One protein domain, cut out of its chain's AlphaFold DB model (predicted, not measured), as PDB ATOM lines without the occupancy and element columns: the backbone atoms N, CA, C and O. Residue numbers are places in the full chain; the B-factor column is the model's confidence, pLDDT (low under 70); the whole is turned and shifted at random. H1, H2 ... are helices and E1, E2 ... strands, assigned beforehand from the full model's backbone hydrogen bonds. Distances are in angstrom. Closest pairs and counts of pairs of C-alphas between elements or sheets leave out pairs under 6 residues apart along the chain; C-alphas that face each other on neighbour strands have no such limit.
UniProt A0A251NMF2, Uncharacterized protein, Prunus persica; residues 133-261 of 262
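This is residues 133 to 261 of the 262 residues of an uncharacterized protein of Prunus persica (UniProt A0A251NMF2). A twisted antiparallel sheet of five strands curls round one helix, H1, which packs into its hollow face, while a second helix, H2, runs off from the edge strand E5 as an arm. Residues 249 to 261, of which 249 to 259 belong to H2, stick out free of the body, and this arm adds to the length of the whole. The printed part has 129 residues with two named helices and five named strands, in the order H1, E1, E2, E3, E4, E5, H2, and its class is mixed, helices and strands. The sheet's order is E1, E2, E3, E4, E5, a meander, each strand the antiparallel neighbour of the one before. The whole is only just compact, close to loose, with a radius of gyration of the C-alphas of 16.4 A, and elongated, spanning 59 by 31 by 28 A.

In the sheet, E1, residues 168 to 177, and E2, residues 186 to 196, form a hairpin, with N 174 and O 189 2.8 A apart, within hydrogen-bond range. E2 and E3, residues 199 to 209, form a hairpin with N 190 and O 205 at 2.8 A. E3 and E4, residues 215 to 223, form a hairpin with N 204 and O 221 at 2.9 A. E4 and E5, residues 230 to 234, form a hairpin with N 222 and O 230 at 2.8 A. E1 bends by 66 degrees at residue 171, E2 by 59 degrees at residue 193 and E4 by 54 degrees at residue 218. H1, residues 147 to 161, is on the sheet, in two layers, helix on one face of a sheet; its closest C-alphas to E4 are those of Ala 153 and Leu 217, 5.8 A apart. H2, residues 241 to 259, only grazes the sheet with its residues 241 to 248; its closest C-alphas to E5 are those of Met 241 and Leu 232, 7.2 A apart. H1 and H2 are apart. In H1 every O i to N i+4 pair is within hydrogen-bond range; in H2, 12 of 15 are.

E1 begins at C-alpha 168, (-31.673, -17.239, 32.939), and measures 25.1 A from first to last C-alpha. E2 measures 28.7 A, E3 30.5 A and E4 22.8 A; E5 is short, with five residues. H1 begins at C-alpha 147, (-22.442, -18.109, 32.916), and measures 20.7 A. H2 measures 28.2 A and ends at C-alpha 259, (-57.491, -9.132, 37.686).

The C-alphas of Pro 182 and Asn 261, the two farthest apart, are 59.5 A apart. The printed part has no cut, and no link is long. Residues 133 to 146 hold no named element. The mean pLDDT of the printed part is 73.6; it is under 70 at residues 133 to 141, 143 to 144, 178 to 185 and 237 to 261.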
ATOM      1  N   LEU A 133      -4.341 -12.485  30.461       49.22
ATOM      2  CA  LEU A 133      -5.275 -11.981  31.478       49.22
ATOM      3  C   LEU A 133      -6.182 -13.100  32.026       49.22
ATOM      4  O   LEU A 133      -6.559 -13.090  33.190       49.22
ATOM      5  N   MET A 134      -6.434 -14.135  31.217       49.41
ATOM      6  CA  MET A 134      -7.159 -15.353  31.615       49.41
ATOM      7  C   MET A 134      -6.395 -16.271  32.587       49.41
ATOM      8  O   MET A 134      -6.948 -17.270  33.039       49.41
ATOM      9  N   LYS A 135      -5.131 -15.967  32.917       51.94
ATOM     10  CA  LYS A 135      -4.357 -16.735  33.910       51.94
ATOM     11  C   LYS A 135      -4.691 -16.359  35.350       51.94
ATOM     12  O   LYS A 135      -4.353 -17.114  36.260       51.94
ATOM     13  N   ASP A 136      -5.331 -15.214  35.556       59.12
ATOM     14  CA  ASP A 136      -5.756 -14.803  36.882       59.12
ATOM     15  C   ASP A 136      -6.939 -15.681  37.327       59.12
ATOM     16  O   ASP A 136      -7.912 -15.830  36.581       59.12
ATOM     17  N   PRO A 137      -6.905 -16.258  38.544       60.81
ATOM     18  CA  PRO A 137      -7.940 -17.178  39.024       60.81
ATOM     19  C   PRO A 137      -9.332 -16.532  39.104       60.81
ATOM     20  O   PRO A 137     -10.330 -17.232  39.158       60.81
ATOM     21  N   VAL A 138      -9.418 -15.202  39.056       61.50
ATOM     22  CA  VAL A 138     -10.677 -14.442  39.005       61.50
ATOM     23  C   VAL A 138     -11.345 -14.499  37.628       61.50
ATOM     24  O   VAL A 138     -12.514 -14.182  37.494       61.50
ATOM     25  N   TYR A 139     -10.641 -14.897  36.572       65.06
ATOM     26  CA  TYR A 139     -11.222 -14.951  35.227       65.06
ATOM     27  C   TYR A 139     -11.522 -16.377  34.770       65.06
ATOM     28  O   TYR A 139     -12.234 -16.552  33.784       65.06
ATOM     29  N   CYS A 140     -11.075 -17.401  35.507       67.19
ATOM     30  CA  CYS A 140     -11.276 -18.802  35.123       67.19
ATOM     31  C   CYS A 140     -12.750 -19.238  35.138       67.19
ATOM     32  O   CYS A 140     -13.110 -20.227  34.506       67.19
ATOM     33  N   HIS A 141     -13.621 -18.502  35.835       65.69
ATOM     34  CA  HIS A 141     -15.061 -18.768  35.851       65.69
ATOM     35  C   HIS A 141     -15.851 -17.855  34.901       65.69
ATOM     36  O   HIS A 141     -17.059 -18.034  34.742       65.69
ATOM     37  N   LEU A 142     -15.191 -16.893  34.249       73.12
ATOM     38  CA  LEU A 142     -15.831 -15.993  33.289       73.12
ATOM     39  C   LEU A 142     -15.913 -16.565  31.876       73.12
ATOM     40  O   LEU A 142     -16.521 -15.923  31.012       73.12
ATOM     41  N   ASP A 143     -15.384 -17.769  31.648       66.69
ATOM     42  CA  ASP A 143     -15.610 -18.515  30.416       66.69
ATOM     43  C   ASP A 143     -17.118 -18.531  30.113       66.69
ATOM     44  O   ASP A 143     -17.950 -18.868  30.960       66.69
ATOM     45  N   PHE A 144     -17.479 -18.095  28.903       68.06
ATOM     46  CA  PHE A 144     -18.866 -17.874  28.465       68.06
ATOM     47  C   PHE A 144     -19.594 -16.682  29.115       68.06
ATOM     48  O   PHE A 144     -20.808 -16.730  29.314       68.06
ATOM     49  N   GLY A 145     -18.881 -15.595  29.422       72.94
ATOM     50  CA  GLY A 145     -19.493 -14.332  29.855       72.94
ATOM     51  C   GLY A 145     -20.108 -14.407  31.252       72.94
ATOM     52  O   GLY A 145     -21.181 -13.857  31.477       72.94
ATOM     53  N   GLY A 146     -19.459 -15.136  32.169       80.00
ATOM     54  CA  GLY A 146     -19.889 -15.318  33.564       80.00
ATOM     55  C   GLY A 146     -21.105 -16.227  33.763       80.00
ATOM     56  O   GLY A 146     -21.746 -16.200  34.816       80.00
ATOM     57  N   LEU A 147     -21.400 -17.089  32.786       84.12
ATOM     58  CA  LEU A 147     -22.442 -18.109  32.916       84.12
ATOM     59  C   LEU A 147     -22.142 -19.121  34.038       84.12
ATOM     60  O   LEU A 147     -23.074 -19.636  34.654       84.12
ATOM     61  N   GLY A 148     -20.863 -19.401  34.318       86.88
ATOM     62  CA  GLY A 148     -20.443 -20.281  35.416       86.88
ATOM     63  C   GLY A 148     -20.927 -19.786  36.788       86.88
ATOM     64  O   GLY A 148     -21.740 -20.470  37.416       86.88
ATOM     65  N   PRO A 149     -20.509 -18.583  37.229       87.25
ATOM     66  CA  PRO A 149     -20.978 -17.947  38.458       87.25
ATOM     67  C   PRO A 149     -22.503 -17.811  38.526       87.25
ATOM     68  O   PRO A 149     -23.100 -18.095  39.563       87.25
ATOM     69  N   ALA A 150     -23.156 -17.466  37.410       89.38
ATOM     70  CA  ALA A 150     -24.612 -17.358  37.352       89.38
ATOM     71  C   ALA A 150     -25.314 -18.696  37.640       89.38
ATOM     72  O   ALA A 150     -26.227 -18.754  38.466       89.38
ATOM     73  N   ARG A 151     -24.873 -19.790  37.000       89.69
ATOM     74  CA  ARG A 151     -25.418 -21.139  37.245       89.69
ATOM     75  C   ARG A 151     -25.227 -21.561  38.693       89.69
ATOM     76  O   ARG A 151     -26.187 -22.004  39.320       89.69
ATOM     77  N   PHE A 152     -24.022 -21.358  39.224       90.50
ATOM     78  CA  PHE A 152     -23.715 -21.642  40.621       90.50
ATOM     79  C   PHE A 152     -24.669 -20.900  41.570       90.50
ATOM     80  O   PHE A 152     -25.277 -21.518  42.443       90.50
ATOM     81  N   ALA A 153     -24.869 -19.595  41.365       90.81
ATOM     82  CA  ALA A 153     -25.755 -18.794  42.202       90.81
ATOM     83  C   ALA A 153     -27.212 -19.273  42.174       90.81
ATOM     84  O   ALA A 153     -27.860 -19.343  43.219       90.81
ATOM     85  N   ILE A 154     -27.734 -19.619  40.994       90.06
ATOM     86  CA  ILE A 154     -29.110 -20.115  40.838       90.06
ATOM     87  C   ILE A 154     -29.278 -21.465  41.531       90.06
ATOM     88  O   ILE A 154     -30.285 -21.692  42.205       90.06
ATOM     89  N   GLU A 155     -28.308 -22.367  41.377       90.62
ATOM     90  CA  GLU A 155     -28.323 -23.666  42.051       90.62
ATOM     91  C   GLU A 155     -28.279 -23.506  43.572       90.62
ATOM     92  O   GLU A 155     -29.059 -24.146  44.281       90.62
ATOM     93  N   GLU A 156     -27.428 -22.615  44.082       89.25
ATOM     94  CA  GLU A 156     -27.359 -22.301  45.510       89.25
ATOM     95  C   GLU A 156     -28.654 -21.673  46.031       89.25
ATOM     96  O   GLU A 156     -29.154 -22.070  47.089       89.25
ATOM     97  N   LEU A 157     -29.255 -20.745  45.282       86.44
ATOM     98  CA  LEU A 157     -30.546 -20.167  45.646       86.44
ATOM     99  C   LEU A 157     -31.646 -21.235  45.663       86.44
ATOM    100  O   LEU A 157     -32.450 -21.273  46.597       86.44
ATOM    101  N   ARG A 158     -31.663 -22.140  44.677       86.69
ATOM    102  CA  ARG A 158     -32.631 -23.243  44.603       86.69
ATOM    103  C   ARG A 158     -32.523 -24.155  45.821       86.69
ATOM    104  O   ARG A 158     -33.548 -24.459  46.427       86.69
ATOM    105  N   LYS A 159     -31.304 -24.526  46.230       86.75
ATOM    106  CA  LYS A 159     -31.067 -25.331  47.444       86.75
ATOM    107  C   LYS A 159     -31.556 -24.629  48.712       86.75
ATOM    108  O   LYS A 159     -32.097 -25.280  49.599       86.75
ATOM    109  N   LYS A 160     -31.369 -23.307  48.809       83.19
ATOM    110  CA  LYS A 160     -31.635 -22.539  50.039       83.19
ATOM    111  C   LYS A 160     -33.071 -22.031  50.170       83.19
ATOM    112  O   LYS A 160     -33.545 -21.836  51.286       83.19
ATOM    113  N   ARG A 161     -33.752 -21.758  49.055       75.44
ATOM    114  CA  ARG A 161     -35.065 -21.084  49.031       75.44
ATOM    115  C   ARG A 161     -36.146 -21.826  48.241       75.44
ATOM    116  O   ARG A 161     -37.278 -21.361  48.239       75.44
ATOM    117  N   ASN A 162     -35.825 -22.954  47.600       75.69
ATOM    118  CA  ASN A 162     -36.744 -23.722  46.749       75.69
ATOM    119  C   ASN A 162     -37.419 -22.876  45.643       75.69
ATOM    120  O   ASN A 162     -38.573 -23.093  45.285       75.69
ATOM    121  N   ILE A 163     -36.696 -21.884  45.113       79.44
ATOM    122  CA  ILE A 163     -37.148 -21.036  43.999       79.44
ATOM    123  C   ILE A 163     -36.724 -21.693  42.678       79.44
ATOM    124  O   ILE A 163     -35.586 -22.153  42.541       79.44
ATOM    125  N   GLN A 164     -37.626 -21.731  41.694       79.38
ATOM    126  CA  GLN A 164     -37.365 -22.284  40.363       79.38
ATOM    127  C   GLN A 164     -37.431 -21.192  39.290       79.38
ATOM    128  O   GLN A 164     -38.502 -20.844  38.807       79.38
ATOM    129  N   LEU A 165     -36.261 -20.689  38.897       84.06
ATOM    130  CA  LEU A 165     -36.099 -19.800  37.744       84.06
ATOM    131  C   LEU A 165     -35.948 -20.640  36.464       84.06
ATOM    132  O   LEU A 165     -35.163 -21.595  36.459       84.06
ATOM    133  N   GLN A 166     -36.700 -20.317  35.404       76.12
ATOM    134  CA  GLN A 166     -36.824 -21.181  34.214       76.12
ATOM    135  C   GLN A 166     -35.864 -20.833  33.070       76.12
ATOM    136  O   GLN A 166     -35.249 -21.721  32.484       76.12
ATOM    137  N   SER A 167     -35.701 -19.552  32.752       72.00
ATOM    138  CA  SER A 167     -34.792 -19.092  31.698       72.00
ATOM    139  C   SER A 167     -33.906 -18.013  32.277       72.00
ATOM    140  O   SER A 167     -34.441 -16.979  32.648       72.00
ATOM    141  N   VAL A 168     -32.594 -18.239  32.383       81.19
ATOM    142  CA  VAL A 168     -31.673 -17.239  32.939       81.19
ATOM    143  C   VAL A 168     -30.690 -16.775  31.877       81.19
ATOM    144  O   VAL A 168     -29.952 -17.580  31.309       81.19
ATOM    145  N   ARG A 169     -30.685 -15.464  31.631       87.62
ATOM    146  CA  ARG A 169     -29.727 -14.768  30.777       87.62
ATOM    147  C   ARG A 169     -28.844 -13.875  31.640       87.62
ATOM    148  O   ARG A 169     -29.338 -13.133  32.482       87.62
ATOM    149  N   VAL A 170     -27.536 -13.938  31.422       88.00
ATOM    150  CA  VAL A 170     -26.586 -13.012  32.046       88.00
ATOM    151  C   VAL A 170     -26.553 -11.742  31.203       88.00
ATOM    152  O   VAL A 170     -26.231 -11.799  30.018       88.00
ATOM    153  N   LEU A 171     -26.935 -10.611  31.793       87.56
ATOM    154  CA  LEU A 171     -26.944  -9.308  31.124       87.56
ATOM    155  C   LEU A 171     -25.626  -8.565  31.306       87.56
ATOM    156  O   LEU A 171     -25.145  -7.906  30.385       87.56
ATOM    157  N   ARG A 172     -25.055  -8.651  32.507       87.31
ATOM    158  CA  ARG A 172     -23.806  -7.982  32.863       87.31
ATOM    159  C   ARG A 172     -23.045  -8.818  33.870       87.31
ATOM    160  O   ARG A 172     -23.648  -9.448  34.735       87.31
ATOM    161  N   VAL A 173     -21.727  -8.757  33.757       86.81
ATOM    162  CA  VAL A 173     -20.799  -9.309  34.733       86.81
ATOM    163  C   VAL A 173     -19.734  -8.271  35.013       86.81
ATOM    164  O   VAL A 173     -19.150  -7.714  34.081       86.81
ATOM    165  N   LEU A 174     -19.502  -8.013  36.289       85.50
ATOM    166  CA  LEU A 174     -18.334  -7.313  36.785       85.50
ATOM    167  C   LEU A 174     -17.542  -8.304  37.620       85.50
ATOM    168  O   LEU A 174     -18.113  -9.006  38.446       85.50
ATOM    169  N   ALA A 175     -16.246  -8.381  37.364       83.44
ATOM    170  CA  ALA A 175     -15.325  -9.141  38.184       83.44
ATOM    171  C   ALA A 175     -14.406  -8.140  38.869       83.44
ATOM    172  O   ALA A 175     -13.750  -7.345  38.192       83.44
ATOM    173  N   GLU A 176     -14.384  -8.171  40.192       78.62
ATOM    174  CA  GLU A 176     -13.535  -7.312  40.998       78.62
ATOM    175  C   GLU A 176     -12.607  -8.172  41.851       78.62
ATOM    176  O   GLU A 176     -12.962  -9.248  42.340       78.62
ATOM    177  N   LYS A 177     -11.366  -7.714  41.968       73.44
ATOM    178  CA  LYS A 177     -10.318  -8.370  42.735       73.44
ATOM    179  C   LYS A 177      -9.922  -7.407  43.834       73.44
ATOM    180  O   LYS A 177      -9.356  -6.358  43.534       73.44
ATOM    181  N   ASP A 178     -10.188  -7.765  45.083       66.19
ATOM    182  CA  ASP A 178      -9.796  -6.924  46.208       66.19
ATOM    183  C   ASP A 178      -8.266  -6.896  46.342       66.19
ATOM    184  O   ASP A 178      -7.620  -7.862  46.761       66.19
ATOM    185  N   VAL A 179      -7.663  -5.765  45.968       56.31
ATOM    186  CA  VAL A 179      -6.227  -5.504  46.119       56.31
ATOM    187  C   VAL A 179      -6.017  -4.765  47.442       56.31
ATOM    188  O   VAL A 179      -5.826  -3.554  47.465       56.31
ATOM    189  N   GLY A 180      -6.091  -5.467  48.577       53.12
ATOM    190  CA  GLY A 180      -5.808  -4.810  49.863       53.12
ATOM    191  C   GLY A 180      -6.109  -5.578  51.147       53.12
ATOM    192  O   GLY A 180      -5.609  -5.190  52.202       53.12
ATOM    193  N   LEU A 181      -6.880  -6.666  51.094       53.03
ATOM    194  CA  LEU A 181      -7.219  -7.461  52.277       53.03
ATOM    195  C   LEU A 181      -6.458  -8.799  52.291       53.03
ATOM    196  O   LEU A 181      -6.260  -9.415  51.247       53.03
ATOM    197  N   PRO A 182      -6.046  -9.301  53.474       47.78
ATOM    198  CA  PRO A 182      -5.292 -10.557  53.601       47.78
ATOM    199  C   PRO A 182      -6.111 -11.800  53.213       47.78
ATOM    200  O   PRO A 182      -5.578 -12.908  53.143       47.78
ATOM    201  N   ARG A 183      -7.413 -11.623  52.975       54.22
ATOM    202  CA  ARG A 183      -8.303 -12.617  52.389       54.22
ATOM    203  C   ARG A 183      -8.535 -12.178  50.953       54.22
ATOM    204  O   ARG A 183      -9.289 -11.248  50.713       54.22
ATOM    205  N   TYR A 184      -7.796 -12.791  50.037       55.09
ATOM    206  CA  TYR A 184      -7.982 -12.648  48.599       55.09
ATOM    207  C   TYR A 184      -9.351 -13.218  48.212       55.09
ATOM    208  O   TYR A 184      -9.433 -14.344  47.721       55.09
ATOM    209  N   ASP A 185     -10.406 -12.464  48.489       65.38
ATOM    210  CA  ASP A 185     -11.757 -12.780  48.069       65.38
ATOM    211  C   ASP A 185     -12.044 -11.863  46.879       65.38
ATOM    212  O   ASP A 185     -12.151 -10.649  46.997       65.38
ATOM    213  N   SER A 186     -12.011 -12.441  45.683       79.56
ATOM    214  CA  SER A 186     -12.476 -11.740  44.480       79.56
ATOM    215  C   SER A 186     -13.969 -11.973  44.353       79.56
ATOM    216  O   SER A 186     -14.463 -12.974  44.864       79.56
ATOM    217  N   TYR A 187     -14.703 -11.104  43.679       85.19
ATOM    218  CA  TYR A 187     -16.142 -11.287  43.538       85.19
ATOM    219  C   TYR A 187     -16.643 -10.972  42.141       85.19
ATOM    220  O   TYR A 187     -16.034 -10.238  41.365       85.19
ATOM    221  N   TYR A 188     -17.760 -11.610  41.820       87.50
ATOM    222  CA  TYR A 188     -18.521 -11.435  40.605       87.50
ATOM    223  C   TYR A 188     -19.844 -10.775  40.956       87.50
ATOM    224  O   TYR A 188     -20.691 -11.411  41.586       87.50
ATOM    225  N   ASP A 189     -20.042  -9.554  40.479       88.94
ATOM    226  CA  ASP A 189     -21.353  -8.920  40.471       88.94
ATOM    227  C   ASP A 189     -22.030  -9.193  39.129       88.94
ATOM    228  O   ASP A 189     -21.556  -8.815  38.051       88.94
ATOM    229  N   LEU A 190     -23.152  -9.899  39.196       92.25
ATOM    230  CA  LEU A 190     -23.903 -10.389  38.055       92.25
ATOM    231  C   LEU A 190     -25.259  -9.692  38.011       92.25
ATOM    232  O   LEU A 190     -25.996  -9.672  38.996       92.25
ATOM    233  N   LEU A 191     -25.627  -9.204  36.829       92.56
ATOM    234  CA  LEU A 191     -27.001  -8.829  36.522       92.56
ATOM    235  C   LEU A 191     -27.621  -9.943  35.686       92.56
ATOM    236  O   LEU A 191     -27.195 -10.194  34.555       92.56
ATOM    237  N   LEU A 192     -28.621 -10.609  36.246       92.81
ATOM    238  CA  LEU A 192     -29.339 -11.703  35.613       92.81
ATOM    239  C   LEU A 192     -30.738 -11.249  35.224       92.81
ATOM    240  O   LEU A 192     -31.393 -10.493  35.932       92.81
ATOM    241  N   GLU A 193     -31.220 -11.773  34.116       91.88
ATOM    242  CA  GLU A 193     -32.618 -11.714  33.726       91.88
ATOM    243  C   GLU A 193     -33.161 -13.130  33.790       91.88
ATOM    244  O   GLU A 193     -32.597 -14.037  33.168       91.88
ATOM    245  N   ALA A 194     -34.227 -13.330  34.562       90.38
ATOM    246  CA  ALA A 194     -34.851 -14.629  34.665       90.38
ATOM    247  C   ALA A 194     -36.371 -14.600  34.751       90.38
ATOM    248  O   ALA A 194     -36.965 -13.676  35.300       90.38
ATOM    249  N   VAL A 195     -36.992 -15.661  34.238       85.81
ATOM    250  CA  VAL A 195     -38.436 -15.883  34.367       85.81
ATOM    251  C   VAL A 195     -38.727 -16.587  35.690       85.81
ATOM    252  O   VAL A 195     -38.251 -17.703  35.927       85.81
ATOM    253  N   ASP A 196     -39.518 -15.918  36.525       83.81
ATOM    254  CA  ASP A 196     -40.030 -16.384  37.815       83.81
ATOM    255  C   ASP A 196     -41.564 -16.373  37.765       83.81
ATOM    256  O   ASP A 196     -42.172 -15.315  37.596       83.81
ATOM    257  N   ALA A 197     -42.189 -17.549  37.878       84.12
ATOM    258  CA  ALA A 197     -43.642 -17.727  37.764       84.12
ATOM    259  C   ALA A 197     -44.255 -17.022  36.530       84.12
ATOM    260  O   ALA A 197     -45.214 -16.261  36.659       84.12
ATOM    261  N   ASP A 198     -43.665 -17.263  35.353       81.81
ATOM    262  CA  ASP A 198     -44.043 -16.695  34.045       81.81
ATOM    263  C   ASP A 198     -43.855 -15.174  33.901       81.81
ATOM    264  O   ASP A 198     -44.226 -14.587  32.886       81.81
ATOM    265  N   VAL A 199     -43.223 -14.525  34.885       84.00
ATOM    266  CA  VAL A 199     -42.915 -13.092  34.854       84.00
ATOM    267  C   VAL A 199     -41.413 -12.891  34.692       84.00
ATOM    268  O   VAL A 199     -40.614 -13.430  35.458       84.00
ATOM    269  N   MET A 200     -41.023 -12.083  33.704       88.81
ATOM    270  CA  MET A 200     -39.629 -11.681  33.524       88.81
ATOM    271  C   MET A 200     -39.197 -10.749  34.660       88.81
ATOM    272  O   MET A 200     -39.868  -9.755  34.942       88.81
ATOM    273  N   ARG A 201     -38.081 -11.069  35.315       89.94
ATOM    274  CA  ARG A 201     -37.531 -10.318  36.446       89.94
ATOM    275  C   ARG A 201     -36.024 -10.165  36.314       89.94
ATOM    276  O   ARG A 201     -35.352 -11.011  35.728       89.94
ATOM    277  N   TYR A 202     -35.496  -9.099  36.903       91.62
ATOM    278  CA  TYR A 202     -34.062  -8.842  36.947       91.62
ATOM    279  C   TYR A 202     -33.523  -9.102  38.345       91.62
ATOM    280  O   TYR A 202     -34.167  -8.774  39.341       91.62
ATOM    281  N   PHE A 203     -32.332  -9.677  38.419       91.75
ATOM    282  CA  PHE A 203     -31.695 -10.048  39.668       91.75
ATOM    283  C   PHE A 203     -30.265  -9.538  39.698       91.75
ATOM    284  O   PHE A 203     -29.533  -9.672  38.722       91.75
ATOM    285  N   GLU A 204     -29.880  -8.983  40.834       92.44
ATOM    286  CA  GLU A 204     -28.506  -8.604  41.134       92.44
ATOM    287  C   GLU A 204     -27.926  -9.658  42.071       92.44
ATOM    288  O   GLU A 204     -28.547 -10.021  43.073       92.44
ATOM    289  N   VAL A 205     -26.782 -10.218  41.703       92.31
ATOM    290  CA  VAL A 205     -26.220 -11.385  42.375       92.31
ATOM    291  C   VAL A 205     -24.734 -11.182  42.576       92.31
ATOM    292  O   VAL A 205     -24.013 -10.990  41.602       92.31
ATOM    293  N   THR A 206     -24.283 -11.322  43.817       91.19
ATOM    294  CA  THR A 206     -22.862 -11.276  44.161       91.19
ATOM    295  C   THR A 206     -22.395 -12.680  44.508       91.19
ATOM    296  O   THR A 206     -22.899 -13.325  45.438       91.19
ATOM    297  N   VAL A 207     -21.441 -13.180  43.727       89.56
ATOM    298  CA  VAL A 207     -20.780 -14.468  43.942       89.56
ATOM    299  C   VAL A 207     -19.326 -14.194  44.213       89.56
ATOM    300  O   VAL A 207     -18.611 -13.725  43.336       89.56
ATOM    301  N   SER A 208     -18.865 -14.565  45.388       87.81
ATOM    302  CA  SER A 208     -17.470 -14.373  45.722       87.81
ATOM    303  C   SER A 208     -16.653 -15.629  45.412       87.81
ATOM    304  O   SER A 208     -17.173 -16.729  45.173       87.81
ATOM    305  N   LEU A 209     -15.349 -15.449  45.361       84.81
ATOM    306  CA  LEU A 209     -14.366 -16.425  44.950       84.81
ATOM    307  C   LEU A 209     -13.257 -16.415  45.984       84.81
ATOM    308  O   LEU A 209     -12.541 -15.427  46.128       84.81
ATOM    309  N   ASN A 210     -13.106 -17.536  46.678       79.88
ATOM    310  CA  ASN A 210     -12.023 -17.683  47.633       79.88
ATOM    311  C   ASN A 210     -10.685 -17.959  46.924       79.88
ATOM    312  O   ASN A 210     -10.626 -18.413  45.778       79.88
ATOM    313  N   SER A 211      -9.591 -17.794  47.663       70.94
ATOM    314  CA  SER A 211      -8.221 -18.049  47.187       70.94
ATOM    315  C   SER A 211      -7.945 -19.480  46.697       70.94
ATOM    316  O   SER A 211      -6.931 -19.719  46.045       70.94
ATOM    317  N   ARG A 212      -8.829 -20.443  46.995       73.31
ATOM    318  CA  ARG A 212      -8.741 -21.842  46.542       73.31
ATOM    319  C   ARG A 212      -9.582 -22.120  45.288       73.31
ATOM    320  O   ARG A 212      -9.685 -23.278  44.894       73.31
ATOM    321  N   GLY A 213     -10.192 -21.098  44.685       72.19
ATOM    322  CA  GLY A 213     -11.057 -21.240  43.507       72.19
ATOM    323  C   GLY A 213     -12.468 -21.750  43.822       72.19
ATOM    324  O   GLY A 213     -13.189 -22.187  42.931       72.19
ATOM    325  N   GLY A 214     -12.866 -21.751  45.094       81.88
ATOM    326  CA  GLY A 214     -14.216 -22.102  45.513       81.88
ATOM    327  C   GLY A 214     -15.156 -20.907  45.409       81.88
ATOM    328  O   GLY A 214     -14.852 -19.830  45.925       81.88
ATOM    329  N   LEU A 215     -16.310 -21.125  44.781       87.69
ATOM    330  CA  LEU A 215     -17.393 -20.149  44.704       87.69
ATOM    331  C   LEU A 215     -18.278 -20.226  45.953       87.69
ATOM    332  O   LEU A 215     -18.571 -21.310  46.465       87.69
ATOM    333  N   TRP A 216     -18.744 -19.071  46.413       88.00
ATOM    334  CA  TRP A 216     -19.775 -18.946  47.448       88.00
ATOM    335  C   TRP A 216     -20.742 -17.818  47.093       88.00
ATOM    336  O   TRP A 216     -20.362 -16.780  46.560       88.00
ATOM    337  N   LEU A 217     -22.031 -18.053  47.333       89.75
ATOM    338  CA  LEU A 217     -23.060 -17.052  47.084       89.75
ATOM    339  C   LEU A 217     -23.057 -16.067  48.255       89.75
ATOM    340  O   LEU A 217     -23.229 -16.506  49.395       89.75
ATOM    341  N   GLU A 218     -22.900 -14.772  47.985       89.12
ATOM    342  CA  GLU A 218     -22.902 -13.741  49.025       89.12
ATOM    343  C   GLU A 218     -24.243 -13.037  49.165       89.12
ATOM    344  O   GLU A 218     -24.766 -12.976  50.283       89.12
ATOM    345  N   ASP A 219     -24.788 -12.533  48.058       89.75
ATOM    346  CA  ASP A 219     -26.072 -11.830  47.990       89.75
ATOM    347  C   ASP A 219     -26.825 -12.259  46.721       89.75
ATOM    348  O   ASP A 219     -26.235 -12.583  45.687       89.75
ATOM    349  N   PHE A 220     -28.148 -12.302  46.821       90.88
ATOM    350  CA  PHE A 220     -29.052 -12.536  45.705       90.88
ATOM    351  C   PHE A 220     -30.267 -11.633  45.895       90.88
ATOM    352  O   PHE A 220     -31.096 -11.869  46.777       90.88
ATOM    353  N   CYS A 221     -30.394 -10.612  45.060       90.19
ATOM    354  CA  CYS A 221     -31.425  -9.585  45.120       90.19
ATOM    355  C   CYS A 221     -32.342  -9.648  43.897       90.19
ATOM    356  O   CYS A 221     -31.887  -9.814  42.773       90.19
ATOM    357  N   LEU A 222     -33.642  -9.462  44.110       90.19
ATOM    358  CA  LEU A 222     -34.621  -9.163  43.070       90.19
ATOM    359  C   LEU A 222     -34.716  -7.644  42.897       90.19
ATOM    360  O   LEU A 222     -35.013  -6.920  43.852       90.19
ATOM    361  N   LEU A 223     -34.513  -7.171  41.674       89.00
ATOM    362  CA  LEU A 223     -34.707  -5.775  41.311       89.00
ATOM    363  C   LEU A 223     -36.188  -5.524  41.024       89.00
ATOM    364  O   LEU A 223     -36.836  -6.286  40.305       89.00
ATOM    365  N   VAL A 224     -36.728  -4.454  41.606       85.69
ATOM    366  CA  VAL A 224     -38.115  -4.028  41.404       85.69
ATOM    367  C   VAL A 224     -38.121  -2.576  40.971       85.69
ATOM    368  O   VAL A 224     -37.500  -1.732  41.619       85.69
ATOM    369  N   ASP A 225     -38.858  -2.288  39.904       83.25
ATOM    370  CA  ASP A 225     -38.946  -0.949  39.336       83.25
ATOM    371  C   ASP A 225     -39.349   0.082  40.392       83.25
ATOM    372  O   ASP A 225     -40.329  -0.083  41.128       83.25
ATOM    373  N   ASN A 226     -38.571   1.167  40.458       76.38
ATOM    374  CA  ASN A 226     -38.796   2.317  41.336       76.38
ATOM    375  C   ASN A 226     -38.899   1.978  42.836       76.38
ATOM    376  O   ASN A 226     -39.437   2.766  43.619       76.38
ATOM    377  N   LYS A 227     -38.388   0.816  43.258       81.00
ATOM    378  CA  LYS A 227     -38.385   0.367  44.654       81.00
ATOM    379  C   LYS A 227     -36.991  -0.100  45.062       81.00
ATOM    380  O   LYS A 227     -36.111  -0.327  44.238       81.00
ATOM    381  N   LYS A 228     -36.782  -0.225  46.373       81.88
ATOM    382  CA  LYS A 228     -35.552  -0.828  46.898       81.88
ATOM    383  C   LYS A 228     -35.481  -2.302  46.470       81.88
ATOM    384  O   LYS A 228     -36.513  -2.974  46.564       81.88
ATOM    385  N   PRO A 229     -34.299  -2.805  46.066       85.19
ATOM    386  CA  PRO A 229     -34.102  -4.219  45.773       85.19
ATOM    387  C   PRO A 229     -34.563  -5.104  46.930       85.19
ATOM    388  O   PRO A 229     -34.340  -4.801  48.107       85.19
ATOM    389  N   ILE A 230     -35.214  -6.209  46.588       85.94
ATOM    390  CA  ILE A 230     -35.664  -7.208  47.549       85.94
ATOM    391  C   ILE A 230     -34.562  -8.253  47.666       85.94
ATOM    392  O   ILE A 230     -34.366  -9.061  46.762       85.94
ATOM    393  N   ARG A 231     -33.868  -8.286  48.802       87.19
ATOM    394  CA  ARG A 231     -32.932  -9.374  49.114       87.19
ATOM    395  C   ARG A 231     -33.691 -10.697  49.202       87.19
ATOM    396  O   ARG A 231     -34.666 -10.797  49.941       87.19
ATOM    397  N   LEU A 232     -33.250 -11.694  48.440       84.56
ATOM    398  CA  LEU A 232     -33.727 -13.083  48.455       84.56
ATOM    399  C   LEU A 232     -32.799 -13.983  49.282       84.56
ATOM    400  O   LEU A 232     -33.233 -14.965  49.902       84.56
ATOM    401  N   TYR A 233     -31.515 -13.640  49.315       85.50
ATOM    402  CA  TYR A 233     -30.506 -14.346  50.082       85.50
ATOM    403  C   TYR A 233     -29.357 -13.409  50.446       85.50
ATOM    404  O   TYR A 233     -28.946 -12.614  49.621       85.50
ATOM    405  N   HIS A 234     -28.819 -13.542  51.658       85.75
ATOM    406  CA  HIS A 234     -27.554 -12.924  52.042       85.75
ATOM    407  C   HIS A 234     -26.823 -13.855  53.009       85.75
ATOM    408  O   HIS A 234     -27.424 -14.361  53.962       85.75
ATOM    409  N   HIS A 235     -25.523 -14.053  52.802       78.56
ATOM    410  CA  HIS A 235     -24.698 -14.962  53.598       78.56
ATOM    411  C   HIS A 235     -24.614 -14.621  55.106       78.56
ATOM    412  O   HIS A 235     -24.428 -15.527  55.911       78.56
ATOM    413  N   LEU A 236     -24.816 -13.356  55.507       75.38
ATOM    414  CA  LEU A 236     -24.827 -12.894  56.908       75.38
ATOM    415  C   LEU A 236     -26.242 -12.793  57.509       75.38
ATOM    416  O   LEU A 236     -26.401 -12.438  58.676       75.38
ATOM    417  N   GLY A 237     -27.290 -13.036  56.717       57.69
ATOM    418  CA  GLY A 237     -28.650 -12.598  57.034       57.69
ATOM    419  C   GLY A 237     -29.617 -13.718  57.410       57.69
ATOM    420  O   GLY A 237     -30.468 -14.084  56.601       57.69
ATOM    421  N   THR A 238     -29.579 -14.189  58.660       46.00
ATOM    422  CA  THR A 238     -30.567 -15.154  59.194       46.00
ATOM    423  C   THR A 238     -31.864 -14.489  59.701       46.00
ATOM    424  O   THR A 238     -32.850 -15.183  59.909       46.00
ATOM    425  N   ILE A 239     -31.923 -13.158  59.884       43.78
ATOM    426  CA  ILE A 239     -32.978 -12.534  60.725       43.78
ATOM    427  C   ILE A 239     -33.970 -11.616  59.969       43.78
ATOM    428  O   ILE A 239     -35.119 -11.504  60.380       43.78
ATOM    429  N   ILE A 240     -33.614 -11.003  58.831       43.00
ATOM    430  CA  ILE A 240     -34.464  -9.955  58.197       43.00
ATOM    431  C   ILE A 240     -35.338 -10.489  57.038       43.00
ATOM    432  O   ILE A 240     -36.305  -9.862  56.610       43.00
ATOM    433  N   MET A 241     -35.060 -11.700  56.560       42.47
ATOM    434  CA  MET A 241     -35.676 -12.266  55.353       42.47
ATOM    435  C   MET A 241     -37.142 -12.712  55.511       42.47
ATOM    436  O   MET A 241     -37.852 -12.826  54.513       42.47
ATOM    437  N   ALA A 242     -37.614 -12.953  56.738       41.03
ATOM    438  CA  ALA A 242     -38.986 -13.412  56.985       41.03
ATOM    439  C   ALA A 242     -40.035 -12.294  56.809       41.03
ATOM    440  O   ALA A 242     -41.149 -12.556  56.356       41.03
ATOM    441  N   CYS A 243     -39.677 -11.036  57.097       36.75
ATOM    442  CA  CYS A 243     -40.626  -9.918  57.060       36.75
ATOM    443  C   CYS A 243     -40.912  -9.410  55.638       36.75
ATOM    444  O   CYS A 243     -42.036  -9.001  55.346       36.75
ATOM    445  N   CYS A 244     -39.937  -9.466  54.725       42.69
ATOM    446  CA  CYS A 244     -40.150  -9.027  53.343       42.69
ATOM    447  C   CYS A 244     -41.005 -10.033  52.558       42.69
ATOM    448  O   CYS A 244     -41.928  -9.635  51.849       42.69
ATOM    449  N   PHE A 245     -40.771 -11.336  52.737       45.34
ATOM    450  CA  PHE A 245     -41.467 -12.370  51.965       45.34
ATOM    451  C   PHE A 245     -42.953 -12.501  52.306       45.34
ATOM    452  O   PHE A 245     -43.763 -12.701  51.402       45.34
ATOM    453  N   HIS A 246     -43.337 -12.336  53.577       44.72
ATOM    454  CA  HIS A 246     -44.747 -12.439  53.960       44.72
ATOM    455  C   HIS A 246     -45.598 -11.311  53.349       44.72
ATOM    456  O   HIS A 246     -46.747 -11.545  52.981       44.72
ATOM    457  N   ASN A 247     -45.029 -10.117  53.157       42.47
ATOM    458  CA  ASN A 247     -45.724  -9.005  52.503       42.47
ATOM    459  C   ASN A 247     -45.695  -9.094  50.969       42.47
ATOM    460  O   ASN A 247     -46.667  -8.715  50.323       42.47
ATOM    461  N   ILE A 248     -44.634  -9.642  50.368       54.00
ATOM    462  CA  ILE A 248     -44.546  -9.793  48.904       54.00
ATOM    463  C   ILE A 248     -45.461 -10.917  48.400       54.00
ATOM    464  O   ILE A 248     -46.157 -10.726  47.406       54.00
ATOM    465  N   LEU A 249     -45.537 -12.051  49.109       50.12
ATOM    466  CA  LEU A 249     -46.491 -13.120  48.782       50.12
ATOM    467  C   LEU A 249     -47.944 -12.664  48.972       50.12
ATOM    468  O   LEU A 249     -48.786 -12.990  48.143       50.12
ATOM    469  N   LYS A 250     -48.243 -11.859  50.002       47.44
ATOM    470  CA  LYS A 250     -49.586 -11.283  50.184       47.44
ATOM    471  C   LYS A 250     -49.963 -10.306  49.070       47.44
ATOM    472  O   LYS A 250     -51.068 -10.402  48.546       47.44
ATOM    473  N   ASN A 251     -49.044  -9.431  48.659       46.81
ATOM    474  CA  ASN A 251     -49.319  -8.456  47.603       46.81
ATOM    475  C   ASN A 251     -49.451  -9.111  46.213       46.81
ATOM    476  O   ASN A 251     -50.334  -8.731  45.453       46.81
ATOM    477  N   LEU A 252     -48.663 -10.149  45.908       50.03
ATOM    478  CA  LEU A 252     -48.791 -10.908  44.651       50.03
ATOM    479  C   LEU A 252     -50.068 -11.763  44.589       50.03
ATOM    480  O   LEU A 252     -50.616 -11.978  43.509       50.03
ATOM    481  N   VAL A 253     -50.565 -12.245  45.733       50.50
ATOM    482  CA  VAL A 253     -51.868 -12.929  45.806       50.50
ATOM    483  C   VAL A 253     -53.023 -11.933  45.644       50.50
ATOM    484  O   VAL A 253     -54.006 -12.253  44.980       50.50
ATOM    485  N   GLN A 254     -52.901 -10.712  46.178       45.75
ATOM    486  CA  GLN A 254     -53.928  -9.675  46.022       45.75
ATOM    487  C   GLN A 254     -54.026  -9.126  44.591       45.75
ATOM    488  O   GLN A 254     -55.139  -8.927  44.107       45.75
ATOM    489  N   GLU A 255     -52.911  -8.955  43.874       44.75
ATOM    490  CA  GLU A 255     -52.953  -8.535  42.463       44.75
ATOM    491  C   GLU A 255     -53.622  -9.580  41.558       44.75
ATOM    492  O   GLU A 255     -54.392  -9.221  40.668       44.75
ATOM    493  N   LYS A 256     -53.428 -10.881  41.822       45.47
ATOM    494  CA  LYS A 256     -54.127 -11.942  41.075       45.47
ATOM    495  C   LYS A 256     -55.638 -11.974  41.340       45.47
ATOM    496  O   LYS A 256     -56.391 -12.342  40.443       45.47
ATOM    497  N   ALA A 257     -56.089 -11.565  42.526       47.94
ATOM    498  CA  ALA A 257     -57.511 -11.539  42.878       47.94
ATOM    499  C   ALA A 257     -58.278 -10.353  42.259       47.94
ATOM    500  O   ALA A 257     -59.486 -10.449  42.047       47.94
ATOM    501  N   LEU A 258     -57.591  -9.248  41.952       47.59
ATOM    502  CA  LEU A 258     -58.192  -8.060  41.332       47.59
ATOM    503  C   LEU A 258     -58.333  -8.186  39.810       47.59
ATOM    504  O   LEU A 258     -59.287  -7.663  39.248       47.59
ATOM    505  N   VAL A 259     -57.440  -8.926  39.148       52.50
ATOM    506  CA  VAL A 259     -57.491  -9.132  37.686       52.50
ATOM    507  C   VAL A 259     -58.547 -10.168  37.269       52.50
ATOM    508  O   VAL A 259     -58.968 -10.181  36.121       52.50
ATOM    509  N   GLN A 260     -59.017 -11.026  38.183       47.19
ATOM    510  CA  GLN A 260     -60.061 -12.020  37.885       47.19
ATOM    511  C   GLN A 260     -61.498 -11.541  38.159       47.19
ATOM    512  O   GLN A 260     -62.434 -12.273  37.857       47.19
ATOM    513  N   ASN A 261     -61.683 -10.338  38.718       44.78
ATOM    514  CA  ASN A 261     -62.994  -9.820  39.139       44.78
ATOM    515  C   ASN A 261     -63.388  -8.475  38.491       44.78
ATOM    516  O   ASN A 261     -64.312  -7.821  38.977       44.78
TER     517      ASN A 261